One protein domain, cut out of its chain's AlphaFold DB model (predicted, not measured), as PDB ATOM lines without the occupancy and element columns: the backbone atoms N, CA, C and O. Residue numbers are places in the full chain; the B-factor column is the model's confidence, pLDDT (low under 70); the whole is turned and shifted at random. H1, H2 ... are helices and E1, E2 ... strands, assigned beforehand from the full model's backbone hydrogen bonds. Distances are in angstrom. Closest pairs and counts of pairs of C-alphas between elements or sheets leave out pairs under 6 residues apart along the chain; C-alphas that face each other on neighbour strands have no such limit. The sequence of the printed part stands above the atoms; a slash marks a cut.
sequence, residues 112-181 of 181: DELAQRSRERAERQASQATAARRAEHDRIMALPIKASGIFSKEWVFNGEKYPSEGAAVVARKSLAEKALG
ATOM      1  N   ASP A 112       1.851  23.482  76.108       86.38
ATOM      2  CA  ASP A 112       1.494  22.379  75.211       86.38
ATOM      3  C   ASP A 112      -0.019  22.319  74.947       86.38
ATOM      4  O   ASP A 112      -0.450  22.236  73.793       86.38
ATOM      5  N   GLU A 113      -0.847  22.447  75.989       84.50
ATOM      6  CA  GLU A 113      -2.308  22.508  75.837       84.50
ATOM      7  C   GLU A 113      -2.749  23.744  75.052       84.50
ATOM      8  O   GLU A 113      -3.663  23.667  74.224       84.50
ATOM      9  N   LEU A 114      -2.099  24.891  75.279       82.94
ATOM     10  CA  LEU A 114      -2.374  26.112  74.528       82.94
ATOM     11  C   LEU A 114      -2.074  25.916  73.034       82.94
ATOM     12  O   LEU A 114      -2.898  26.269  72.182       82.94
ATOM     13  N   ALA A 115      -0.926  25.317  72.713       85.19
ATOM     14  CA  ALA A 115      -0.536  25.014  71.343       85.19
ATOM     15  C   ALA A 115      -1.512  24.030  70.683       85.19
ATOM     16  O   ALA A 115      -1.950  24.277  69.555       85.19
ATOM     17  N   GLN A 116      -1.928  22.972  71.381       86.50
ATOM     18  CA  GLN A 116      -2.901  22.012  70.861       86.50
ATOM     19  C   GLN A 116      -4.262  22.668  70.586       86.50
ATOM     20  O   GLN A 116      -4.772  22.582  69.467       86.50
ATOM     21  N   ARG A 117      -4.821  23.404  71.556       82.50
ATOM     22  CA  ARG A 117      -6.104  24.110  71.386       82.50
ATOM     23  C   ARG A 117      -6.056  25.124  70.240       82.50
ATOM     24  O   ARG A 117      -7.055  25.313  69.545       82.50
ATOM     25  N   SER A 118      -4.909  25.771  70.019       83.56
ATOM     26  CA  SER A 118      -4.729  26.708  68.903       83.56
ATOM     27  C   SER A 118      -4.806  26.015  67.537       83.56
ATOM     28  O   SER A 118      -5.480  26.522  66.637       83.56
ATOM     29  N   ARG A 119      -4.204  24.823  67.403       87.25
ATOM     30  CA  ARG A 119      -4.263  24.003  66.183       87.25
ATOM     31  C   ARG A 119      -5.681  23.513  65.923       87.25
ATOM     32  O   ARG A 119      -6.204  23.733  64.837       87.25
ATOM     33  N   GLU A 120      -6.344  22.972  66.943       87.25
ATOM     34  CA  GLU A 120      -7.737  22.526  66.828       87.25
ATOM     35  C   GLU A 120      -8.680  23.675  66.439       87.25
ATOM     36  O   GLU A 120      -9.586  23.499  65.622       87.25
ATOM     37  N   ARG A 121      -8.477  24.880  66.994       85.00
ATOM     38  CA  ARG A 121      -9.262  26.065  66.617       85.00
ATOM     39  C   ARG A 121      -9.016  26.449  65.158       85.00
ATOM     40  O   ARG A 121      -9.984  26.755  64.463       85.00
ATOM     41  N   ALA A 122      -7.768  26.421  64.696       85.00
ATOM     42  CA  ALA A 122      -7.431  26.711  63.305       85.00
ATOM     43  C   ALA A 122      -8.061  25.687  62.342       85.00
ATOM     44  O   ALA A 122      -8.661  26.075  61.342       85.00
ATOM     45  N   GLU A 123      -8.022  24.395  62.675       89.44
ATOM     46  CA  GLU A 123      -8.652  23.325  61.887       89.44
ATOM     47  C   GLU A 123     -10.182  23.449  61.845       89.44
ATOM     48  O   GLU A 123     -10.803  23.316  60.784       89.44
ATOM     49  N   ARG A 124     -10.817  23.766  62.980       87.31
ATOM     50  CA  ARG A 124     -12.262  24.043  63.030       87.31
ATOM     51  C   ARG A 124     -12.633  25.271  62.203       87.31
ATOM     52  O   ARG A 124     -13.618  25.227  61.477       87.31
ATOM     53  N   GLN A 125     -11.854  26.348  62.266       84.19
ATOM     54  CA  GLN A 125     -12.103  27.537  61.447       84.19
ATOM     55  C   GLN A 125     -11.920  27.247  59.954       84.19
ATOM     56  O   GLN A 125     -12.751  27.665  59.150       84.19
ATOM     57  N   ALA A 126     -10.888  26.488  59.583       84.62
ATOM     58  CA  ALA A 126     -10.658  26.082  58.200       84.62
ATOM     59  C   ALA A 126     -11.808  25.210  57.674       84.62
ATOM     60  O   ALA A 126     -12.375  25.506  56.624       84.62
ATOM     61  N   SER A 127     -12.216  24.186  58.431       87.56
ATOM     62  CA  SER A 127     -13.336  23.312  58.058       87.56
ATOM     63  C   SER A 127     -14.675  24.051  57.994       87.56
ATOM     64  O   SER A 127     -15.432  23.844  57.046       87.56
ATOM     65  N   GLN A 128     -14.959  24.961  58.933       86.38
ATOM     66  CA  GLN A 128     -16.152  25.813  58.892       86.38
ATOM     67  C   GLN A 128     -16.139  26.754  57.687       86.38
ATOM     68  O   GLN A 128     -17.164  26.900  57.024       86.38
ATOM     69  N   ALA A 129     -14.992  27.352  57.357       85.75
ATOM     70  CA  ALA A 129     -14.855  28.179  56.164       85.75
ATOM     71  C   ALA A 129     -15.104  27.357  54.890       85.75
ATOM     72  O   ALA A 129     -15.831  27.803  54.005       85.75
ATOM     73  N   THR A 130     -14.578  26.131  54.803       86.31
ATOM     74  CA  THR A 130     -14.863  25.223  53.682       86.31
ATOM     75  C   THR A 130     -16.344  24.849  53.609       86.31
ATOM     76  O   THR A 130     -16.926  24.868  52.525       86.31
ATOM     77  N   ALA A 131     -16.979  24.537  54.740       87.50
ATOM     78  CA  ALA A 131     -18.408  24.235  54.797       87.50
ATOM     79  C   ALA A 131     -19.270  25.435  54.374       87.50
ATOM     80  O   ALA A 131     -20.206  25.260  53.600       87.50
ATOM     81  N   ALA A 132     -18.923  26.650  54.807       87.56
ATOM     82  CA  ALA A 132     -19.615  27.874  54.413       87.56
ATOM     83  C   ALA A 132     -19.505  28.133  52.903       87.56
ATOM     84  O   ALA A 132     -20.506  28.436  52.257       87.56
ATOM     85  N   ARG A 133     -18.315  27.941  52.320       89.44
ATOM     86  CA  ARG A 133     -18.104  28.046  50.866       89.44
ATOM     87  C   ARG A 133     -18.935  27.031  50.082       89.44
ATOM     88  O   ARG A 133     -19.542  27.386  49.078       89.44
ATOM     89  N   ARG A 134     -19.010  25.783  50.558       88.62
ATOM     90  CA  ARG A 134     -19.864  24.743  49.954       88.62
ATOM     91  C   ARG A 134     -21.349  25.091  50.058       88.62
ATOM     92  O   ARG A 134     -22.058  24.993  49.067       88.62
ATOM     93  N   ALA A 135     -21.802  25.552  51.220       89.69
ATOM     94  CA  ALA A 135     -23.189  25.963  51.412       89.69
ATOM     95  C   ALA A 135     -23.578  27.128  50.484       89.69
ATOM     96  O   ALA A 135     -24.668  27.124  49.917       89.69
ATOM     97  N   GLU A 136     -22.682  28.101  50.289       87.88
ATOM     98  CA  GLU A 136     -22.920  29.212  49.362       87.88
ATOM     99  C   GLU A 136     -22.907  28.753  47.898       87.88
ATOM    100  O   GLU A 136     -23.782  29.146  47.128       87.88
ATOM    101  N   HIS A 137     -21.989  27.858  47.516       94.12
ATOM    102  CA  HIS A 137     -22.009  27.210  46.203       94.12
ATOM    103  C   HIS A 137     -23.359  26.525  45.932       94.12
ATOM    104  O   HIS A 137     -23.988  26.763  44.898       94.12
ATOM    105  N   ASP A 138     -23.839  25.715  46.877       90.25
ATOM    106  CA  ASP A 138     -25.093  24.974  46.733       90.25
ATOM    107  C   ASP A 138     -26.298  25.915  46.673       90.25
ATOM    108  O   ASP A 138     -27.205  25.723  45.857       90.25
ATOM    109  N   ARG A 139     -26.278  26.994  47.463       92.56
ATOM    110  CA  ARG A 139     -27.281  28.059  47.405       92.56
ATOM    111  C   ARG A 139     -27.332  28.707  46.022       92.56
ATOM    112  O   ARG A 139     -28.425  28.861  45.478       92.56
ATOM    113  N   ILE A 140     -26.185  29.071  45.447       91.12
ATOM    114  CA  ILE A 140     -26.104  29.678  44.109       91.12
ATOM    115  C   ILE A 140     -26.621  28.703  43.046       91.12
ATOM    116  O   ILE A 140     -27.382  29.097  42.161       91.12
ATOM    117  N   MET A 141     -26.263  27.422  43.147       90.38
ATOM    118  CA  MET A 141     -26.725  26.388  42.218       90.38
ATOM    119  C   MET A 141     -28.235  26.133  42.311       90.38
ATOM    120  O   MET A 141     -28.863  25.837  41.291       90.38
ATOM    121  N   ALA A 142     -28.830  26.310  43.492       90.56
ATOM    122  CA  ALA A 142     -30.271  26.210  43.715       90.56
ATOM    123  C   ALA A 142     -31.068  27.434  43.223       90.56
ATOM    124  O   ALA A 142     -32.294  27.352  43.106       90.56
ATOM    125  N   LEU A 143     -30.417  28.568  42.919       89.50
ATOM    126  CA  LEU A 143     -31.122  29.750  42.420       89.50
ATOM    127  C   LEU A 143     -31.794  29.457  41.065       89.50
ATOM    128  O   LEU A 143     -31.150  28.929  40.146       89.50
ATOM    129  N   PRO A 144     -33.082  29.819  40.913       88.06
ATOM    130  CA  PRO A 144     -33.822  29.549  39.694       88.06
ATOM    131  C   PRO A 144     -33.371  30.474  38.562       88.06
ATOM    132  O   PRO A 144     -33.227  31.683  38.747       88.06
ATOM    133  N   ILE A 145     -33.234  29.901  37.370       87.94
ATOM    134  CA  ILE A 145     -33.078  30.632  36.111       87.94
ATOM    135  C   ILE A 145     -34.469  30.719  35.478       87.94
ATOM    136  O   ILE A 145     -35.143  29.700  35.329       87.94
ATOM    137  N   LYS A 146     -34.942  31.929  35.166       88.44
ATOM    138  CA  LYS A 146     -36.323  32.156  34.700       88.44
ATOM    139  C   LYS A 146     -36.346  32.899  33.374       88.44
ATOM    140  O   LYS A 146     -35.571  33.828  33.186       88.44
ATOM    141  N   ALA A 147     -37.273  32.550  32.488       84.19
ATOM    142  CA  ALA A 147     -37.567  33.376  31.321       84.19
ATOM    143  C   ALA A 147     -38.274  34.678  31.750       84.19
ATOM    144  O   ALA A 147     -39.144  34.674  32.623       84.19
ATOM    145  N   SER A 148     -37.885  35.795  31.145       79.56
ATOM    146  CA  SER A 148     -38.419  37.132  31.397       79.56
ATOM    147  C   SER A 148     -39.525  37.455  30.392       79.56
ATOM    148  O   SER A 148     -39.236  37.732  29.233       79.56
ATOM    149  N   GLY A 149     -40.776  37.508  30.856       66.69
ATOM    150  CA  GLY A 149     -41.914  38.057  30.111       66.69
ATOM    151  C   GLY A 149     -42.525  37.136  29.042       66.69
ATOM    152  O   GLY A 149     -41.922  36.172  28.591       66.69
ATOM    153  N   ILE A 150     -43.758  37.461  28.634       63.59
ATOM    154  CA  ILE A 150     -44.540  36.715  27.624       63.59
ATOM    155  C   ILE A 150     -44.039  36.996  26.190       63.59
ATOM    156  O   ILE A 150     -44.227  36.174  25.298       63.59
ATOM    157  N   PHE A 151     -43.367  38.135  25.969       62.28
ATOM    158  CA  PHE A 151     -42.995  38.632  24.634       62.28
ATOM    159  C   PHE A 151     -41.481  38.813  24.405       62.28
ATOM    160  O   PHE A 151     -41.071  39.069  23.276       62.28
ATOM    161  N   SER A 152     -40.636  38.659  25.433       59.91
ATOM    162  CA  SER A 152     -39.170  38.739  25.319       59.91
ATOM    163  C   SER A 152     -38.527  37.394  25.653       59.91
ATOM    164  O   SER A 152     -38.831  36.800  26.677       59.91
ATOM    165  N   LYS A 153     -37.608  36.901  24.816       71.81
ATOM    166  CA  LYS A 153     -36.835  35.671  25.088       71.81
ATOM    167  C   LYS A 153     -35.562  35.971  25.890       71.81
ATOM    168  O   LYS A 153     -34.476  35.554  25.506       71.81
ATOM    169  N   GLU A 154     -35.683  36.735  26.969       81.81
ATOM    170  CA  GLU A 154     -34.555  37.013  27.867       81.81
ATOM    171  C   GLU A 154     -34.583  36.041  29.047       81.81
ATOM    172  O   GLU A 154     -35.654  35.668  29.524       81.81
ATOM    173  N   TRP A 155     -33.416  35.631  29.534       87.31
ATOM    174  CA  TRP A 155     -33.281  34.742  30.685       87.31
ATOM    175  C   TRP A 155     -32.706  35.505  31.869       87.31
ATOM    176  O   TRP A 155     -31.752  36.255  31.711       87.31
ATOM    177  N   VAL A 156     -33.279  35.336  33.054       87.25
ATOM    178  CA  VAL A 156     -32.899  36.073  34.261       87.25
ATOM    179  C   VAL A 156     -32.258  35.134  35.265       87.25
ATOM    180  O   VAL A 156     -32.834  34.102  35.622       87.25
ATOM    181  N   PHE A 157     -31.087  35.532  35.752       90.19
ATOM    182  CA  PHE A 157     -30.377  34.895  36.852       90.19
ATOM    183  C   PHE A 157     -29.824  35.980  37.781       90.19
ATOM    184  O   PHE A 157     -29.206  36.932  37.321       90.19
ATOM    185  N   ASN A 158     -30.080  35.851  39.086       87.62
ATOM    186  CA  ASN A 158     -29.595  36.779  40.116       87.62
ATOM    187  C   ASN A 158     -29.870  38.279  39.832       87.62
ATOM    188  O   ASN A 158     -29.058  39.141  40.144       87.62
ATOM    189  N   GLY A 159     -31.013  38.594  39.208       85.69
ATOM    190  CA  GLY A 159     -31.392  39.965  38.839       85.69
ATOM    191  C   GLY A 159     -30.783  40.484  37.528       85.69
ATOM    192  O   GLY A 159     -31.211  41.529  37.045       85.69
ATOM    193  N   GLU A 160     -29.859  39.744  36.914       88.50
ATOM    194  CA  GLU A 160     -29.259  40.074  35.621       88.50
ATOM    195  C   GLU A 160     -29.972  39.367  34.465       88.50
ATOM    196  O   GLU A 160     -30.475  38.248  34.603       88.50
ATOM    197  N   LYS A 161     -30.005  40.034  33.308       90.44
ATOM    198  CA  LYS A 161     -30.624  39.542  32.076       90.44
ATOM    199  C   LYS A 161     -29.568  38.988  31.127       90.44
ATOM    200  O   LYS A 161     -28.550  39.626  30.879       90.44
ATOM    201  N   TYR A 162     -29.866  37.837  30.543       89.31
ATOM    202  CA  TYR A 162     -29.001  37.095  29.642       89.31
ATOM    203  C   TYR A 162     -29.724  36.790  28.323       89.31
ATOM    204  O   TYR A 162     -30.935  36.541  28.317       89.31
ATOM    205  N   PRO A 163     -28.988  36.760  27.197       86.81
ATOM    206  CA  PRO A 163     -29.565  36.549  25.869       86.81
ATOM    207  C   PRO A 163     -30.019  35.101  25.617       86.81
ATOM    208  O   PRO A 163     -30.739  34.840  24.658       86.81
ATOM    209  N   SER A 164     -29.589  34.139  26.441       89.00
ATOM    210  CA  SER A 164     -29.957  32.727  26.316       89.00
ATOM    211  C   SER A 164     -29.910  32.007  27.664       89.00
ATOM    212  O   SER A 164     -29.216  32.437  28.587       89.00
ATOM    213  N   GLU A 165     -30.610  30.874  27.757       88.44
ATOM    214  CA  GLU A 165     -30.572  29.996  28.933       88.44
ATOM    215  C   GLU A 165     -29.144  29.521  29.214       88.44
ATOM    216  O   GLU A 165     -28.677  29.563  30.349       88.44
ATOM    217  N   GLY A 166     -28.414  29.147  28.158       89.69
ATOM    218  CA  GLY A 166     -27.023  28.716  28.259       89.69
ATOM    219  C   GLY A 166     -26.117  29.792  28.862       89.69
ATOM    220  O   GLY A 166     -25.297  29.478  29.721       89.69
ATOM    221  N   ALA A 167     -26.302  31.062  28.484       89.56
ATOM    222  CA  ALA A 167     -25.541  32.171  29.056       89.56
ATOM    223  C   ALA A 167     -25.845  32.370  30.554       89.56
ATOM    224  O   ALA A 167     -24.918  32.535  31.345       89.56
ATOM    225  N   ALA A 168     -27.115  32.264  30.959       88.75
ATOM    226  CA  ALA A 168     -27.510  32.329  32.369       88.75
ATOM    227  C   ALA A 168     -26.968  31.137  33.189       88.75
ATOM    228  O   ALA A 168     -26.533  31.305  34.329       88.75
ATOM    229  N   VAL A 169     -26.934  29.931  32.608       92.25
ATOM    230  CA  VAL A 169     -26.356  28.734  33.247       92.25
ATOM    231  C   VAL A 169     -24.845  28.876  33.437       92.25
ATOM    232  O   VAL A 169     -24.335  28.517  34.499       92.25
ATOM    233  N   VAL A 170     -24.128  29.399  32.438       93.62
ATOM    234  CA  VAL A 170     -22.682  29.661  32.532       93.62
ATOM    235  C   VAL A 170     -22.390  30.709  33.606       93.62
ATOM    236  O   VAL A 170     -21.499  30.499  34.426       93.62
ATOM    237  N   ALA A 171     -23.178  31.785  33.667       91.12
ATOM    238  CA  ALA A 171     -23.042  32.805  34.704       91.12
ATOM    239  C   ALA A 171     -23.265  32.237  36.115       91.12
ATOM    240  O   ALA A 171     -22.465  32.497  37.015       91.12
ATOM    241  N   ARG A 172     -24.287  31.386  36.301       93.75
ATOM    242  CA  ARG A 172     -24.531  30.688  37.572       93.75
ATOM    243  C   ARG A 172     -23.361  29.799  37.983       93.75
ATOM    244  O   ARG A 172     -22.941  29.868  39.133       93.75
ATOM    245  N   LYS A 173     -22.824  28.993  37.059       92.69
ATOM    246  CA  LYS A 173     -21.661  28.130  37.332       92.69
ATOM    247  C   LYS A 173     -20.429  28.950  37.707       92.69
ATOM    248  O   LYS A 173     -19.813  28.664  38.722       92.69
ATOM    249  N   SER A 174     -20.133  30.014  36.960       92.75
ATOM    250  CA  SER A 174     -19.001  30.896  37.264       92.75
ATOM    251  C   SER A 174     -19.137  31.568  38.634       92.75
ATOM    252  O   SER A 174     -18.156  31.684  39.366       92.75
ATOM    253  N   LEU A 175     -20.348  31.995  39.014       91.94
ATOM    254  CA  LEU A 175     -20.602  32.567  40.337       91.94
ATOM    255  C   LEU A 175     -20.453  31.519  41.452       91.94
ATOM    256  O   LEU A 175     -19.861  31.817  42.485       91.94
ATOM    257  N   ALA A 176     -20.944  30.297  41.232       90.81
ATOM    258  CA  ALA A 176     -20.820  29.194  42.183       90.81
ATOM    259  C   ALA A 176     -19.352  28.768  42.377       90.81
ATOM    260  O   ALA A 176     -18.910  28.575  43.506       90.81
ATOM    261  N   GLU A 177     -18.569  28.691  41.300       90.88
ATOM    262  CA  GLU A 177     -17.133  28.385  41.347       90.88
ATOM    263  C   GLU A 177     -16.351  29.461  42.110       90.88
ATOM    264  O   GLU A 177     -15.534  29.134  42.969       90.88
ATOM    265  N   LYS A 178     -16.667  30.747  41.896       90.44
ATOM    266  CA  LYS A 178     -16.086  31.852  42.678       90.44
ATOM    267  C   LYS A 178     -16.379  31.745  44.179       90.44
ATOM    268  O   LYS A 178     -15.579  32.224  44.976       90.44
ATOM    269  N   ALA A 179     -17.496  31.130  44.576       84.88
ATOM    270  CA  ALA A 179     -17.834  30.926  45.985       84.88
ATOM    271  C   ALA A 179     -16.998  29.818  46.656       84.88
ATOM    272  O   ALA A 179     -16.818  29.845  47.875       84.88
ATOM    273  N   LEU A 180     -16.454  28.868  45.887       85.69
ATOM    274  CA  LEU A 180     -15.566  27.816  46.402       85.69
ATOM    275  C   LEU A 180     -14.129  28.313  46.656       85.69
ATOM    276  O   LEU A 180     -13.464  27.796  47.565       85.69
ATOM    277  N   GLY A 181     -13.723  29.383  45.965       74.50
ATOM    278  CA  GLY A 181     -12.422  30.044  46.112       74.50
ATOM    279  C   GLY A 181     -11.355  29.482  45.190       74.50
ATOM    280  O   GLY A 181     -11.148  28.250  45.218       74.50
TER     281      GLY A 181
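This is residues 112 to 181 of the 181 residues of an uncharacterized protein of Microvirga sp. 17 mud 1-3 (UniProt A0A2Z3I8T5). The model is a rod, with the long helix H1 making one part of its length and a small sheet at the other end making the rest; residues 112 to 128 of H1 stick out free, and its residues 130 to 141 lie side by side with the shorter helix H2, which folds back along them. Between the two helices in the chain comes a small sheet of three short strands at the far end from residue 112, and H2 also covers one face of this sheet with its residues 165 to 172. The printed part has 70 residues, with two named helices and three named strands in the order H1, E1, E2, E3, H2; the sheet has the order E1, E2, E3 and is antiparallel, and the class is mostly helix. The whole is extended, with a radius of gyration of the C-alphas of 19.0 A and spans of 69 by 15 by 12 A.

H1 takes residues 112 to 142, from C-alpha 112 at (1.494, 22.379, 75.211) to C-alpha 142 at (-30.271, 26.210, 43.715), a length of 44.9 A. E1 is residues 146 to 148, 6.3 A long. E2 is residues 154 to 157, 10.1 A long, and begins with C-alpha 154 at (-34.555, 37.013, 27.867). E3 is residues 160 to 162, 6.7 A long. H2 takes residues 165 to 180, 23.1 A long, and ends with C-alpha 180 at (-15.566, 27.816, 46.402).

H1 touches H2 with its residues 130 to 141 alone; the closest C-alphas are those of His 137 and Ala 176, 4.6 A apart. The two helices run opposite ways at a shallow tilt of 6 degrees. H1 is not on the sheet, and it is apart from E2 and E3. The strands form a meander, each the antiparallel neighbour of the one before. E1 and E2 are a hairpin, with directions at 136 degrees; N 148 and O 154 are within hydrogen-bond range at 2.8 A, and N 156 and O 146 at 2.7 A. E2 and E3 are a hairpin too, at 137 degrees, with N 162 and O 155 at 2.7 A. H2 is on the sheet in two layers, a helix on one face of a sheet, at a height over the sheet of 9.8 A. It lies over E2 and only just over E3, on which 3 of its C-alphas fall. On the local plane it runs along the strands, at 14 degrees to E2. The closest C-alphas of E2 and H2 are those of Trp 155 and Glu 165, 5.7 A apart. In H1 and H2 every O i to N i+4 pair is within hydrogen-bond range.

The C-alphas farthest apart, those of Asp 112 and Phe 151, are 69.3 A apart. Without residues 112 to 128, the body spans 43 by 14 by 13 A. The printed part has no cut, ends at the chain's last residue, Gly 181, and has four tight links. The mean pLDDT of the printed part is 86.2; residues 149 to 152, between E1 and E2, are under 70.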